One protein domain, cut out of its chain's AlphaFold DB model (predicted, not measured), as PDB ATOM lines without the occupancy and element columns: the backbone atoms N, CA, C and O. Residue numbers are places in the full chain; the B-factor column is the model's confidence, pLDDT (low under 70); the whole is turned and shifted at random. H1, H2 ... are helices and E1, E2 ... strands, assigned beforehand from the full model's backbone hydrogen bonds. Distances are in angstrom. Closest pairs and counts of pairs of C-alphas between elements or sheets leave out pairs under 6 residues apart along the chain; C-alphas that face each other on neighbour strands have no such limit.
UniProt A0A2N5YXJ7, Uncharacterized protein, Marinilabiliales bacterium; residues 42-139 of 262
ATOM      1  N   ILE A  42     217.942 213.568 273.942       91.19
ATOM      2  CA  ILE A  42     216.880 214.454 273.462       91.19
ATOM      3  C   ILE A  42     217.394 215.365 272.352       91.19
ATOM      4  O   ILE A  42     218.563 215.752 272.303       91.19
ATOM      5  N   ASN A  43     216.490 215.755 271.455       86.69
ATOM      6  CA  ASN A  43     216.782 216.745 270.425       86.69
ATOM      7  C   ASN A  43     216.441 218.142 270.943       86.69
ATOM      8  O   ASN A  43     215.282 218.561 270.951       86.69
ATOM      9  N   THR A  44     217.463 218.904 271.318       78.75
ATOM     10  CA  THR A  44     217.312 220.290 271.750       78.75
ATOM     11  C   THR A  44     217.711 221.219 270.617       78.75
ATOM     12  O   THR A  44     218.885 221.450 270.341       78.75
ATOM     13  N   LYS A  45     216.706 221.830 269.978       73.62
ATOM     14  CA  LYS A  45     216.904 222.933 269.020       73.62
ATOM     15  C   LYS A  45     217.822 222.589 267.827       73.62
ATOM     16  O   LYS A  45     218.433 223.500 267.272       73.62
ATOM     17  N   GLY A  46     217.844 221.323 267.407       72.88
ATOM     18  CA  GLY A  46     218.657 220.821 266.292       72.88
ATOM     19  C   GLY A  46     219.969 220.154 266.713       72.88
ATOM     20  O   GLY A  46     220.642 219.596 265.858       72.88
ATOM     21  N   LEU A  47     220.304 220.173 268.007       79.19
ATOM     22  CA  LEU A  47     221.420 219.426 268.579       79.19
ATOM     23  C   LEU A  47     220.872 218.238 269.371       79.19
ATOM     24  O   LEU A  47     219.968 218.411 270.194       79.19
ATOM     25  N   ARG A  48     221.419 217.046 269.140       87.69
ATOM     26  CA  ARG A  48     221.191 215.912 270.033       87.69
ATOM     27  C   ARG A  48     222.091 216.055 271.254       87.69
ATOM     28  O   ARG A  48     223.277 216.322 271.106       87.69
ATOM     29  N   VAL A  49     221.515 215.906 272.440       89.56
ATOM     30  CA  VAL A  49     222.218 216.000 273.724       89.56
ATOM     31  C   VAL A  49     221.790 214.852 274.631       89.56
ATOM     32  O   VAL A  49     220.706 214.297 274.435       89.56
ATOM     33  N   VAL A  50     222.617 214.521 275.624       92.50
ATOM     34  CA  VAL A  50     222.232 213.609 276.712       92.50
ATOM     35  C   VAL A  50     221.046 214.210 277.470       92.50
ATOM     36  O   VAL A  50     221.028 215.413 277.746       92.50
ATOM     37  N   ASP A  51     220.038 213.392 277.766       92.94
ATOM     38  CA  ASP A  51     218.862 213.826 278.512       92.94
ATOM     39  C   ASP A  51     219.163 213.910 280.011       92.94
ATOM     40  O   ASP A  51     219.275 212.898 280.706       92.94
ATOM     41  N   THR A  52     219.235 215.140 280.521       90.44
ATOM     42  CA  THR A  52     219.514 215.418 281.932       90.44
ATOM     43  C   THR A  52     218.421 214.942 282.891       90.44
ATOM     44  O   THR A  52     218.643 214.934 284.095       90.44
ATOM     45  N   ALA A  53     217.229 214.588 282.395       92.06
ATOM     46  CA  ALA A  53     216.196 213.955 283.219       92.06
ATOM     47  C   ALA A  53     216.496 212.475 283.509       92.06
ATOM     48  O   ALA A  53     215.926 211.913 284.440       92.06
ATOM     49  N   THR A  54     217.369 211.861 282.707       94.88
ATOM     50  CA  THR A  54     217.737 210.440 282.797       94.88
ATOM     51  C   THR A  54     219.200 210.215 283.157       94.88
ATOM     52  O   THR A  54     219.554 209.136 283.600       94.88
ATOM     53  N   PHE A  55     220.051 211.228 282.979       96.81
ATOM     54  CA  PHE A  55     221.475 211.147 283.270       96.81
ATOM     55  C   PHE A  55     221.974 212.459 283.874       96.81
ATOM     56  O   PHE A  55     221.880 213.523 283.259       96.81
ATOM     57  N   ALA A  56     222.570 212.376 285.053       96.62
ATOM     58  CA  ALA A  56     223.250 213.470 285.719       96.62
ATOM     59  C   ALA A  56     224.701 213.061 285.966       96.62
ATOM     60  O   ALA A  56     224.970 212.031 286.576       96.62
ATOM     61  N   ILE A  57     225.647 213.879 285.499       96.06
ATOM     62  CA  ILE A  57     227.070 213.549 285.616       96.06
ATOM     63  C   ILE A  57     227.506 213.383 287.076       96.06
ATOM     64  O   ILE A  57     228.265 212.471 287.373       96.06
ATOM     65  N   ASP A  58     226.995 214.208 287.990       96.94
ATOM     66  CA  ASP A  58     227.351 214.119 289.409       96.94
ATOM     67  C   ASP A  58     226.894 212.788 290.026       96.94
ATOM     68  O   ASP A  58     227.652 212.167 290.768       96.94
ATOM     69  N   ASP A  59     225.691 212.322 289.672       97.88
ATOM     70  CA  ASP A  59     225.172 211.026 290.118       97.88
ATOM     71  C   ASP A  59     225.992 209.883 289.507       97.88
ATOM     72  O   ASP A  59     226.357 208.948 290.212       97.88
ATOM     73  N   TYR A  60     226.349 209.990 288.221       98.19
ATOM     74  CA  TYR A  60     227.180 208.999 287.541       98.19
ATOM     75  C   TYR A  60     228.572 208.873 288.172       98.19
ATOM     76  O   TYR A  60     229.017 207.769 288.473       98.19
ATOM     77  N   LEU A  61     229.254 209.996 288.419       97.75
ATOM     78  CA  LEU A  61     230.571 210.003 289.064       97.75
ATOM     79  C   LEU A  61     230.496 209.522 290.521       97.75
ATOM     80  O   LEU A  61     231.450 208.924 291.010       97.75
ATOM     81  N   ALA A  62     229.368 209.727 291.210       97.88
ATOM     82  CA  ALA A  62     229.168 209.241 292.574       97.88
ATOM     83  C   ALA A  62     229.096 207.706 292.681       97.88
ATOM     84  O   ALA A  62     229.364 207.172 293.758       97.88
ATOM     85  N   LEU A  63     228.792 206.993 291.589       98.25
ATOM     86  CA  LEU A  63     228.846 205.524 291.554       98.25
ATOM     87  C   LEU A  63     230.281 204.996 291.712       98.25
ATOM     88  O   LEU A  63     230.486 203.880 292.200       98.25
ATOM     89  N   PHE A  64     231.272 205.815 291.354       98.19
ATOM     90  CA  PHE A  64     232.696 205.511 291.446       98.19
ATOM     91  C   PHE A  64     233.305 206.026 292.762       98.19
ATOM     92  O   PHE A  64     234.228 206.840 292.791       98.19
ATOM     93  N   ASP A  65     232.778 205.542 293.883       97.62
ATOM     94  CA  ASP A  65     233.116 205.997 295.235       97.62
ATOM     95  C   ASP A  65     234.544 205.650 295.709       97.62
ATOM     96  O   ASP A  65     234.955 206.084 296.786       97.62
ATOM     97  N   LYS A  66     235.304 204.878 294.923       98.25
ATOM     98  CA  LYS A  66     236.730 204.562 295.136       98.25
ATOM     99  C   LYS A  66     237.651 205.307 294.176       98.25
ATOM    100  O   LYS A  66     238.847 205.008 294.108       98.25
ATOM    101  N   LEU A  67     237.110 206.266 293.429       98.31
ATOM    102  CA  LEU A  67     237.863 207.168 292.575       98.31
ATOM    103  C   LEU A  67     237.896 208.564 293.190       98.31
ATOM    104  O   LEU A  67     236.933 209.060 293.769       98.31
ATOM    105  N   SER A  68     239.036 209.223 293.035       97.62
ATOM    106  CA  SER A  68     239.191 210.639 293.339       97.62
ATOM    107  C   SER A  68     239.475 211.409 292.059       97.62
ATOM    108  O   SER A  68     240.185 210.933 291.175       97.62
ATOM    109  N   TYR A  69     238.911 212.607 291.967       96.56
ATOM    110  CA  TYR A  69     238.988 213.459 290.784       96.56
ATOM    111  C   TYR A  69     239.791 214.723 291.094       96.56
ATOM    112  O   TYR A  69     239.715 215.242 292.212       96.56
ATOM    113  N   ASP A  70     240.546 215.245 290.121       96.50
ATOM    114  CA  ASP A  70     241.290 216.496 290.313       96.50
ATOM    115  C   ASP A  70     240.323 217.648 290.663       96.50
ATOM    116  O   ASP A  70     239.504 218.049 289.831       96.50
ATOM    117  N   PRO A  71     240.425 218.255 291.864       95.94
ATOM    118  CA  PRO A  71     239.471 219.264 292.320       95.94
ATOM    119  C   PRO A  71     239.534 220.574 291.522       95.94
ATOM    120  O   PRO A  71     238.659 221.434 291.683       95.94
ATOM    121  N   ARG A  72     240.563 220.766 290.689       96.69
ATOM    122  CA  ARG A  72     240.718 221.929 289.802       96.69
ATOM    123  C   ARG A  72     239.969 221.751 288.484       96.69
ATOM    124  O   ARG A  72     239.696 222.750 287.815       96.69
ATOM    125  N   LYS A  73     239.614 220.512 288.136       97.19
ATOM    126  CA  LYS A  73     238.897 220.173 286.912       97.19
ATOM    127  C   LYS A  73     237.388 220.142 287.135       97.19
ATOM    128  O   LYS A  73     236.902 219.804 288.213       97.19
ATOM    129  N   ASN A  74     236.655 220.545 286.111       96.69
ATOM    130  CA  ASN A  74     235.253 220.230 285.919       96.69
ATOM    131  C   ASN A  74     235.187 218.980 285.039       96.69
ATOM    132  O   ASN A  74     235.792 218.985 283.966       96.69
ATOM    133  N   ILE A  75     234.494 217.938 285.495       97.31
ATOM    134  CA  ILE A  75     234.238 216.733 284.703       97.31
ATOM    135  C   ILE A  75     232.786 216.777 284.270       97.31
ATOM    136  O   ILE A  75     231.896 216.994 285.088       97.31
ATOM    137  N   ASP A  76     232.555 216.617 282.978       96.31
ATOM    138  CA  ASP A  76     231.231 216.739 282.390       96.31
ATOM    139  C   ASP A  76     231.164 215.908 281.098       96.31
ATOM    140  O   ASP A  76     232.159 215.344 280.641       96.31
ATOM    141  N   VAL A  77     229.971 215.800 280.521       95.81
ATOM    142  CA  VAL A  77     229.699 215.043 279.301       95.81
ATOM    143  C   VAL A  77     229.399 215.976 278.134       95.81
ATOM    144  O   VAL A  77     228.613 216.921 278.245       95.81
ATOM    145  N   TRP A  78     229.992 215.711 276.979       95.19
ATOM    146  CA  TRP A  78     229.607 216.317 275.712       95.19
ATOM    147  C   TRP A  78     229.065 215.249 274.773       95.19
ATOM    148  O   TRP A  78     229.635 214.173 274.661       95.19
ATOM    149  N   TYR A  79     227.957 215.524 274.090       94.31
ATOM    150  CA  TYR A  79     227.377 214.551 273.170       94.31
ATOM    151  C   TYR A  79     227.930 214.750 271.758       94.31
ATOM    152  O   TYR A  79     227.597 215.722 271.074       94.31
ATOM    153  N   MET A  80     228.766 213.816 271.314       92.75
ATOM    154  CA  MET A  80     229.362 213.797 269.983       92.75
ATOM    155  C   MET A  80     228.315 213.318 268.982       92.75
ATOM    156  O   MET A  80     228.168 212.126 268.739       92.75
ATOM    157  N   SER A  81     227.549 214.250 268.410       88.19
ATOM    158  CA  SER A  81     226.533 213.933 267.402       88.19
ATOM    159  C   SER A  81     227.045 214.185 265.991       88.19
ATOM    160  O   SER A  81     227.540 215.264 265.671       88.19
ATOM    161  N   SER A  82     226.837 213.204 265.120       84.38
ATOM    162  CA  SER A  82     227.024 213.323 263.679       84.38
ATOM    163  C   SER A  82     225.808 212.768 262.933       84.38
ATOM    164  O   SER A  82     224.930 212.124 263.512       84.38
ATOM    165  N   GLY A  83     225.771 212.977 261.616       81.81
ATOM    166  CA  GLY A  83     224.773 212.339 260.757       81.81
ATOM    167  C   GLY A  83     224.887 210.811 260.705       81.81
ATOM    168  O   GLY A  83     223.937 210.182 260.274       81.81
ATOM    169  N   ALA A  84     226.003 210.222 261.147       83.31
ATOM    170  CA  ALA A  84     226.243 208.778 261.142       83.31
ATOM    171  C   ALA A  84     226.083 208.138 262.534       83.31
ATOM    172  O   ALA A  84     226.426 206.981 262.723       83.31
ATOM    173  N   GLY A  85     225.589 208.872 263.530       89.81
ATOM    174  CA  GLY A  85     225.421 208.363 264.889       89.81
ATOM    175  C   GLY A  85     225.917 209.336 265.941       89.81
ATOM    176  O   GLY A  85     226.330 210.458 265.631       89.81
ATOM    177  N   GLY A  86     225.851 208.918 267.199       92.88
ATOM    178  CA  GLY A  86     226.364 209.732 268.288       92.88
ATOM    179  C   GLY A  86     226.638 208.961 269.562       92.88
ATOM    180  O   GLY A  86     226.042 207.915 269.808       92.88
ATOM    181  N   TYR A  87     227.567 209.496 270.342       94.88
ATOM    182  CA  TYR A  87     228.044 208.911 271.585       94.88
ATOM    183  C   TYR A  87     228.419 210.028 272.572       94.88
ATOM    184  O   TYR A  87     228.732 211.148 272.150       94.88
ATOM    185  N   PRO A  88     228.344 209.779 273.883       95.31
ATOM    186  CA  PRO A  88     228.823 210.713 274.884       95.31
ATOM    187  C   PRO A  88     230.352 210.688 274.942       95.31
ATOM    188  O   PRO A  88     230.982 209.658 274.747       95.31
ATOM    189  N   ARG A  89     230.942 211.835 275.253       95.88
ATOM    190  CA  ARG A  89     232.353 211.989 275.582       95.88
ATOM    191  C   ARG A  89     232.446 212.575 276.976       95.88
ATOM    192  O   ARG A  89     231.961 213.687 277.200       95.88
ATOM    193  N   LEU A  90     233.042 211.841 277.901       97.25
ATOM    194  CA  LEU A  90     233.439 212.380 279.185       97.25
ATOM    195  C   LEU A  90     234.709 213.203 278.976       97.25
ATOM    196  O   LEU A  90     235.665 212.764 278.336       97.25
ATOM    197  N   TYR A  91     234.727 214.409 279.525       97.50
ATOM    198  CA  TYR A  91     235.878 215.297 279.430       97.50
ATOM    199  C   TYR A  91     236.160 215.967 280.768       97.50
ATOM    200  O   TYR A  91     235.275 216.128 281.608       97.50
ATOM    201  N   ALA A  92     237.410 216.372 280.951       97.62
ATOM    202  CA  ALA A  92     237.886 217.134 282.087       97.62
ATOM    203  C   ALA A  92     238.510 218.441 281.596       97.62
ATOM    204  O   ALA A  92     239.419 218.450 280.768       97.62
ATOM    205  N   ILE A  93     238.034 219.562 282.131       97.62
ATOM    206  CA  ILE A  93     238.481 220.908 281.755       97.62
ATOM    207  C   ILE A  93     238.797 221.727 283.001       97.62
ATOM    208  O   ILE A  93     238.205 221.499 284.052       97.62
ATOM    209  N   ASP A  94     239.729 222.678 282.938       97.00
ATOM    210  CA  ASP A  94     239.945 223.571 284.081       97.00
ATOM    211  C   ASP A  94     238.675 224.374 284.382       97.00
ATOM    212  O   ASP A  94     238.040 224.938 283.492       97.00
ATOM    213  N   LYS A  95     238.297 224.457 285.665       94.38
ATOM    214  CA  LYS A  95     237.048 225.124 286.087       94.38
ATOM    215  C   LYS A  95     236.931 226.568 285.589       94.38
ATOM    216  O   LYS A  95     235.823 227.035 285.339       94.38
ATOM    217  N   ASN A  96     238.068 227.250 285.453       94.12
ATOM    218  CA  ASN A  96     238.160 228.653 285.049       94.12
ATOM    219  C   ASN A  96     238.572 228.839 283.579       94.12
ATOM    220  O   ASN A  96     238.905 229.959 283.199       94.12
ATOM    221  N   ASP A  97     238.597 227.771 282.782       95.81
ATOM    222  CA  ASP A  97     238.922 227.849 281.359       95.81
ATOM    223  C   ASP A  97     237.823 228.593 280.581       95.81
ATOM    224  O   ASP A  97     236.629 228.401 280.834       95.81
ATOM    225  N   GLU A  98     238.208 229.437 279.621       95.88
ATOM    226  CA  GLU A  98     237.266 230.151 278.750       95.88
ATOM    227  C   GLU A  98     236.383 229.182 277.950       95.88
ATOM    228  O   GLU A  98     235.173 229.406 277.819       95.88
ATOM    229  N   LEU A  99     236.954 228.055 277.514       95.94
ATOM    230  CA  LEU A  99     236.239 227.017 276.783       95.94
ATOM    231  C   LEU A  99     235.188 226.318 277.659       95.94
ATOM    232  O   LEU A  99     234.107 225.984 277.172       95.94
ATOM    233  N   ASN A 100     235.422 226.185 278.970       95.38
ATOM    234  CA  ASN A 100     234.422 225.641 279.898       95.38
ATOM    235  C   ASN A 100     233.166 226.533 279.923       95.38
ATOM    236  O   ASN A 100     232.034 226.054 279.801       95.38
ATOM    237  N   PHE A 101     233.350 227.857 279.986       93.50
ATOM    238  CA  PHE A 101     232.232 228.803 279.919       93.50
ATOM    239  C   PHE A 101     231.500 228.746 278.572       93.50
ATOM    240  O   PHE A 101     230.267 228.863 278.537       93.50
ATOM    241  N   LEU A 102     232.233 228.555 277.469       94.88
ATOM    242  CA  LEU A 102     231.653 228.381 276.140       94.88
ATOM    243  C   LEU A 102     230.779 227.122 276.076       94.88
ATOM    244  O   LEU A 102     229.611 227.222 275.690       94.88
ATOM    245  N   ILE A 103     231.284 225.972 276.534       93.56
ATOM    246  CA  ILE A 103     230.533 224.709 276.572       93.56
ATOM    247  C   ILE A 103     229.237 224.875 277.377       93.56
ATOM    248  O   ILE A 103     228.150 224.582 276.864       93.56
ATOM    249  N   CYS A 104     229.307 225.427 278.595       90.94
ATOM    250  CA  CYS A 104     228.119 225.675 279.419       90.94
ATOM    251  C   CYS A 104     227.097 226.573 278.700       90.94
ATOM    252  O   CYS A 104     225.889 226.304 278.702       90.94
ATOM    253  N   LYS A 105     227.560 227.643 278.047       91.31
ATOM    254  CA  LYS A 105     226.699 228.559 277.288       91.31
ATOM    255  C   LYS A 105     226.002 227.845 276.128       91.31
ATOM    256  O   LYS A 105     224.813 228.101 275.899       91.31
ATOM    257  N   ILE A 106     226.706 226.971 275.410       90.12
ATOM    258  CA  ILE A 106     226.173 226.250 274.248       90.12
ATOM    259  C   ILE A 106     225.163 225.189 274.668       90.12
ATOM    260  O   ILE A 106     224.092 225.138 274.065       90.12
ATOM    261  N   LYS A 107     225.410 224.446 275.753       86.81
ATOM    262  CA  LYS A 107     224.427 223.501 276.316       86.81
ATOM    263  C   LYS A 107     223.076 224.171 276.606       86.81
ATOM    264  O   LYS A 107     222.023 223.623 276.295       86.81
ATOM    265  N   ILE A 108     223.090 225.406 277.118       85.12
ATOM    266  CA  ILE A 108     221.864 226.169 277.426       85.12
ATOM    267  C   ILE A 108     221.262 226.824 276.164       85.12
ATOM    268  O   ILE A 108     220.036 226.920 276.004       85.12
ATOM    269  N   LYS A 109     222.104 227.349 275.261       85.31
ATOM    270  CA  LYS A 109     221.687 228.163 274.100       85.31
ATOM    271  C   LYS A 109     222.375 227.719 272.797       85.31
ATOM    272  O   LYS A 109     223.034 228.548 272.168       85.31
ATOM    273  N   PRO A 110     222.118 226.495 272.298       83.50
ATOM    274  CA  PRO A 110     222.871 225.940 271.168       83.50
ATOM    275  C   PRO A 110     222.682 226.731 269.864       83.50
ATOM    276  O   PRO A 110     223.626 226.924 269.115       83.50
ATOM    277  N   LYS A 111     221.500 227.322 269.624       84.19
ATOM    278  CA  LYS A 111     221.232 228.156 268.425       84.19
ATOM    279  C   LYS A 111     222.056 229.449 268.331       84.19
ATOM    280  O   LYS A 111     221.926 230.165 267.345       84.19
ATOM    281  N   LYS A 112     222.782 229.822 269.389       85.12
ATOM    282  CA  LYS A 112     223.637 231.018 269.410       85.12
ATOM    283  C   LYS A 112     225.113 230.697 269.172       85.12
ATOM    284  O   LYS A 112     225.893 231.641 269.127       85.12
ATOM    285  N   ALA A 113     225.464 229.417 269.093       87.94
ATOM    286  CA  ALA A 113     226.814 228.975 268.810       87.94
ATOM    287  C   ALA A 113     227.140 229.195 267.330       87.94
ATOM    288  O   ALA A 113     226.282 228.977 266.467       87.94
ATOM    289  N   SER A 114     228.356 229.647 267.054       91.12
ATOM    290  CA  SER A 114     228.905 229.675 265.701       91.12
ATOM    291  C   SER A 114     229.418 228.286 265.296       91.12
ATOM    292  O   SER A 114     229.562 227.402 266.140       91.12
ATOM    293  N   ASN A 115     229.702 228.075 264.007       89.44
ATOM    294  CA  ASN A 115     230.387 226.851 263.580       89.44
ATOM    295  C   ASN A 115     231.793 226.758 264.187       89.44
ATOM    296  O   ASN A 115     232.207 225.664 264.552       89.44
ATOM    297  N   ASP A 116     232.486 227.890 264.331       94.06
ATOM    298  CA  ASP A 116     233.823 227.946 264.929       94.06
ATOM    299  C   ASP A 116     233.770 227.511 266.402       94.06
ATOM    300  O   ASP A 116     234.601 226.716 266.824       94.06
ATOM    301  N   ASP A 117     232.726 227.910 267.142       93.75
ATOM    302  CA  ASP A 117     232.522 227.478 268.533       93.75
ATOM    303  C   ASP A 117     232.385 225.944 268.629       93.75
ATOM    304  O   ASP A 117     232.902 225.312 269.549       93.75
ATOM    305  N   PHE A 118     231.659 225.325 267.687       90.94
ATOM    306  CA  PHE A 118     231.511 223.868 267.648       90.94
ATOM    307  C   PHE A 118     232.803 223.164 267.236       90.94
ATOM    308  O   PHE A 118     233.077 222.083 267.754       90.94
ATOM    309  N   MET A 119     233.582 223.752 266.323       92.62
ATOM    310  CA  MET A 119     234.877 223.209 265.915       92.62
ATOM    311  C   MET A 119     235.883 223.245 267.063       92.62
ATOM    312  O   MET A 119     236.532 222.236 267.306       92.62
ATOM    313  N   GLU A 120     235.950 224.344 267.814       95.75
ATOM    314  CA  GLU A 120     236.816 224.470 268.991       95.75
ATOM    315  C   GLU A 120     236.480 223.414 270.055       95.75
ATOM    316  O   GLU A 120     237.361 222.716 270.555       95.75
ATOM    317  N   ILE A 121     235.187 223.223 270.351       94.94
ATOM    318  CA  ILE A 121     234.751 222.162 271.270       94.94
ATOM    319  C   ILE A 121     235.112 220.787 270.713       94.94
ATOM    320  O   ILE A 121     235.614 219.949 271.455       94.94
ATOM    321  N   TYR A 122     234.864 220.535 269.429       93.75
ATOM    322  CA  TYR A 122     235.178 219.249 268.814       93.75
ATOM    323  C   TYR A 122     236.677 218.933 268.892       93.75
ATOM    324  O   TYR A 122     237.042 217.830 269.290       93.75
ATOM    325  N   GLU A 123     237.543 219.897 268.575       95.69
ATOM    326  CA  GLU A 123     238.998 219.755 268.690       95.69
ATOM    327  C   GLU A 123     239.416 219.423 270.125       95.69
ATOM    328  O   GLU A 123     240.186 218.486 270.335       95.69
ATOM    329  N   PHE A 124     238.839 220.108 271.113       96.94
ATOM    330  CA  PHE A 124     239.086 219.818 272.522       96.94
ATOM    331  C   PHE A 124     238.622 218.412 272.940       96.94
ATOM    332  O   PHE A 124     239.359 217.705 273.626       96.94
ATOM    333  N   MET A 125     237.441 217.963 272.498       95.62
ATOM    334  CA  MET A 125     236.930 216.615 272.811       95.62
ATOM    335  C   MET A 125     237.791 215.496 272.207       95.62
ATOM    336  O   MET A 125     237.803 214.376 272.726       95.62
ATOM    337  N   MET A 126     238.503 215.791 271.116       93.75
ATOM    338  CA  MET A 126     239.406 214.861 270.435       93.75
ATOM    339  C   MET A 126     240.846 214.909 270.968       93.75
ATOM    340  O   MET A 126     241.625 213.997 270.690       93.75
ATOM    341  N   ASP A 127     241.216 215.940 271.731       95.81
ATOM    342  CA  ASP A 127     242.529 216.035 272.362       95.81
ATOM    343  C   ASP A 127     242.612 215.117 273.587       95.81
ATOM    344  O   ASP A 127     241.882 215.284 274.560       95.81
ATOM    345  N   SER A 128     243.577 214.194 273.574       93.69
ATOM    346  CA  SER A 128     243.913 213.326 274.710       93.69
ATOM    347  C   SER A 128     244.083 214.056 276.043       93.69
ATOM    348  O   SER A 128     243.830 213.464 277.085       93.69
ATOM    349  N   SER A 129     244.468 215.337 276.035       94.06
ATOM    350  CA  SER A 129     244.628 216.144 277.246       94.06
ATOM    351  C   SER A 129     243.308 216.431 277.975       94.06
ATOM    352  O   SER A 129     243.333 216.715 279.177       94.06
ATOM    353  N   SER A 130     242.166 216.326 277.285       95.38
ATOM    354  CA  SER A 130     240.829 216.506 277.860       95.38
ATOM    355  C   SER A 130     240.255 215.222 278.454       95.38
ATOM    356  O   SER A 130     239.236 215.271 279.142       95.38
ATOM    357  N   PHE A 131     240.887 214.066 278.222       94.31
ATOM    358  CA  PHE A 131     240.311 212.784 278.615       94.31
ATOM    359  C   PHE A 131     240.318 212.663 280.139       94.31
ATOM    360  O   PHE A 131     241.327 212.946 280.795       94.31
ATOM    361  N   VAL A 132     239.187 212.232 280.703       93.94
ATOM    362  CA  VAL A 132     238.987 212.170 282.161       93.94
ATOM    363  C   VAL A 132     240.002 211.249 282.838       93.94
ATOM    364  O   VAL A 132     240.412 211.515 283.964       93.94
ATOM    365  N   GLU A 133     240.486 210.232 282.126       91.25
ATOM    366  CA  GLU A 133     241.510 209.285 282.580       91.25
ATOM    367  C   GLU A 133     242.780 209.937 283.142       91.25
ATOM    368  O   GLU A 133     243.382 209.409 284.076       91.25
ATOM    369  N   ASN A 134     243.144 211.121 282.639       94.00
ATOM    370  CA  ASN A 134     244.314 211.874 283.102       94.00
ATOM    371  C   ASN A 134     244.104 212.566 284.457       94.00
ATOM    372  O   ASN A 134     245.056 213.089 285.040       94.00
ATOM    373  N   TYR A 135     242.863 212.614 284.943       96.50
ATOM    374  CA  TYR A 135     242.450 213.400 286.108       96.50
ATOM    375  C   TYR A 135     241.696 212.573 287.150       96.50
ATOM    376  O   TYR A 135     241.085 213.138 288.061       96.50
ATOM    377  N   ILE A 136     241.765 211.248 287.026       96.69
ATOM    378  CA  ILE A 136     241.235 210.281 287.981       96.69
ATOM    379  C   ILE A 136     242.398 209.617 288.712       96.69
ATOM    380  O   ILE A 136     243.417 209.265 288.121       96.69
ATOM    381  N   THR A 137     242.238 209.410 290.012       97.94
ATOM    382  CA  THR A 137     243.148 208.620 290.837       97.94
ATOM    383  C   THR A 137     242.356 207.546 291.587       97.94
ATOM    384  O   THR A 137     241.496 207.911 292.396       97.94
ATOM    385  N   PRO A 138     242.623 206.247 291.350       98.31
ATOM    386  CA  PRO A 138     242.004 205.177 292.123       98.31
ATOM    387  C   PRO A 138     242.564 205.089 293.540       98.31
ATOM    388  O   PRO A 138     243.759 205.301 293.771       98.31
ATOM    389  N   GLU A 139     241.719 204.693 294.487       98.06
ATOM    390  CA  GLU A 139     242.193 204.141 295.754       98.06
ATOM    391  C   GLU A 139     243.006 202.855 295.511       98.06
ATOM    392  O   GLU A 139     242.689 202.061 294.626       98.06
TER     393      GLU A 139
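What this domain is: This is residues 42 to 139 of the 262 residues of an uncharacterized protein of Marinilabiliales bacterium (UniProt A0A2N5YXJ7). A long, two-stranded hairpin, E4 and E5, runs through the middle, with H1 and H3 on opposite sides of it, H2 also packing on it through its contacts with E5, and the small hairpin E1 and E2 beside E4. At one end of the longest axis, E3 and E6 pair as a second small piece of sheet, and H4, next to E5, leads into E6. The printed part has 98 residues, with four named helices and six named strands in the order E1 E2 H1 E3 E4 E5 H2 H3 H4 E6; the three two-stranded sheets are antiparallel and the class is mixed, helices and strands. It is compact, with a radius of gyration of the C-alphas of 13.8 A and spans of 41 by 28 by 24 A.

Where its parts are: E4, residues 73 to 82, is 27.0 A long from its first C-alpha at (238.897, 220.173, 286.912), and E5, residues 85 to 94, is 28.5 A long. H2, residues 98 to 108, measures 16.0 A and H3, residues 115 to 126, 16.5 A. E1, residues 42 to 44, begins at C-alpha (216.880, 214.454, 273.462) and spans 6.1 A; E2, residues 47 to 50, spans 10.0 A. H1, residues 57 to 62, spans 8.4 A, E3, residues 67 to 69, 6.6 A, and H4, residues 132 to 135, 5.4 A. E6, residues 136 to 138, spans 6.6 A and ends at C-alpha (242.004, 205.177, 292.123).

How they stand to each other: E4 and E5 form a hairpin, antiparallel at 158 degrees, with N 78 and O 89 at 2.8 A. The closest C-alphas of E2 and E4, Val 49 and Tyr 79, are 5.4 A apart. E1 and E2 are a hairpin at 137 degrees, with N 44 and O 47 at 2.8 A. The closest C-alphas of H1 and E4, Ile 57 and Asp 76, are 6.2 A apart. Those of H3 and E5, Met 125 and Tyr 91, are 6.8 A apart; those of H2 and E5, Asn 100 and Ile 93, 6.5 A. H2 and H3 only just touch, with 3 pairs of C-alphas within 8 A, the closest Ile 103 and Ile 121 at 7.2 A; H3 does so with residues 117 to 121 alone. They run opposite ways at a steep tilt of 68 degrees, only just short of about perpendicular. The closest C-alphas of H4 and E5, Val 132 and Ala 92, are 5.1 A apart. E3 and E6 are antiparallel at 152 degrees, with N 137 and O 68 at 2.8 A. Every O i to N i+4 pair is within hydrogen-bond range in H1, H2 and H3; H4 is too short for one.

The domain as a whole: The two farthest C-alphas, Lys 111 and Glu 139, are 42.0 A apart. The printed part has no cut and no long link. Its mean pLDDT is 93.0, and no printed residue is under 70.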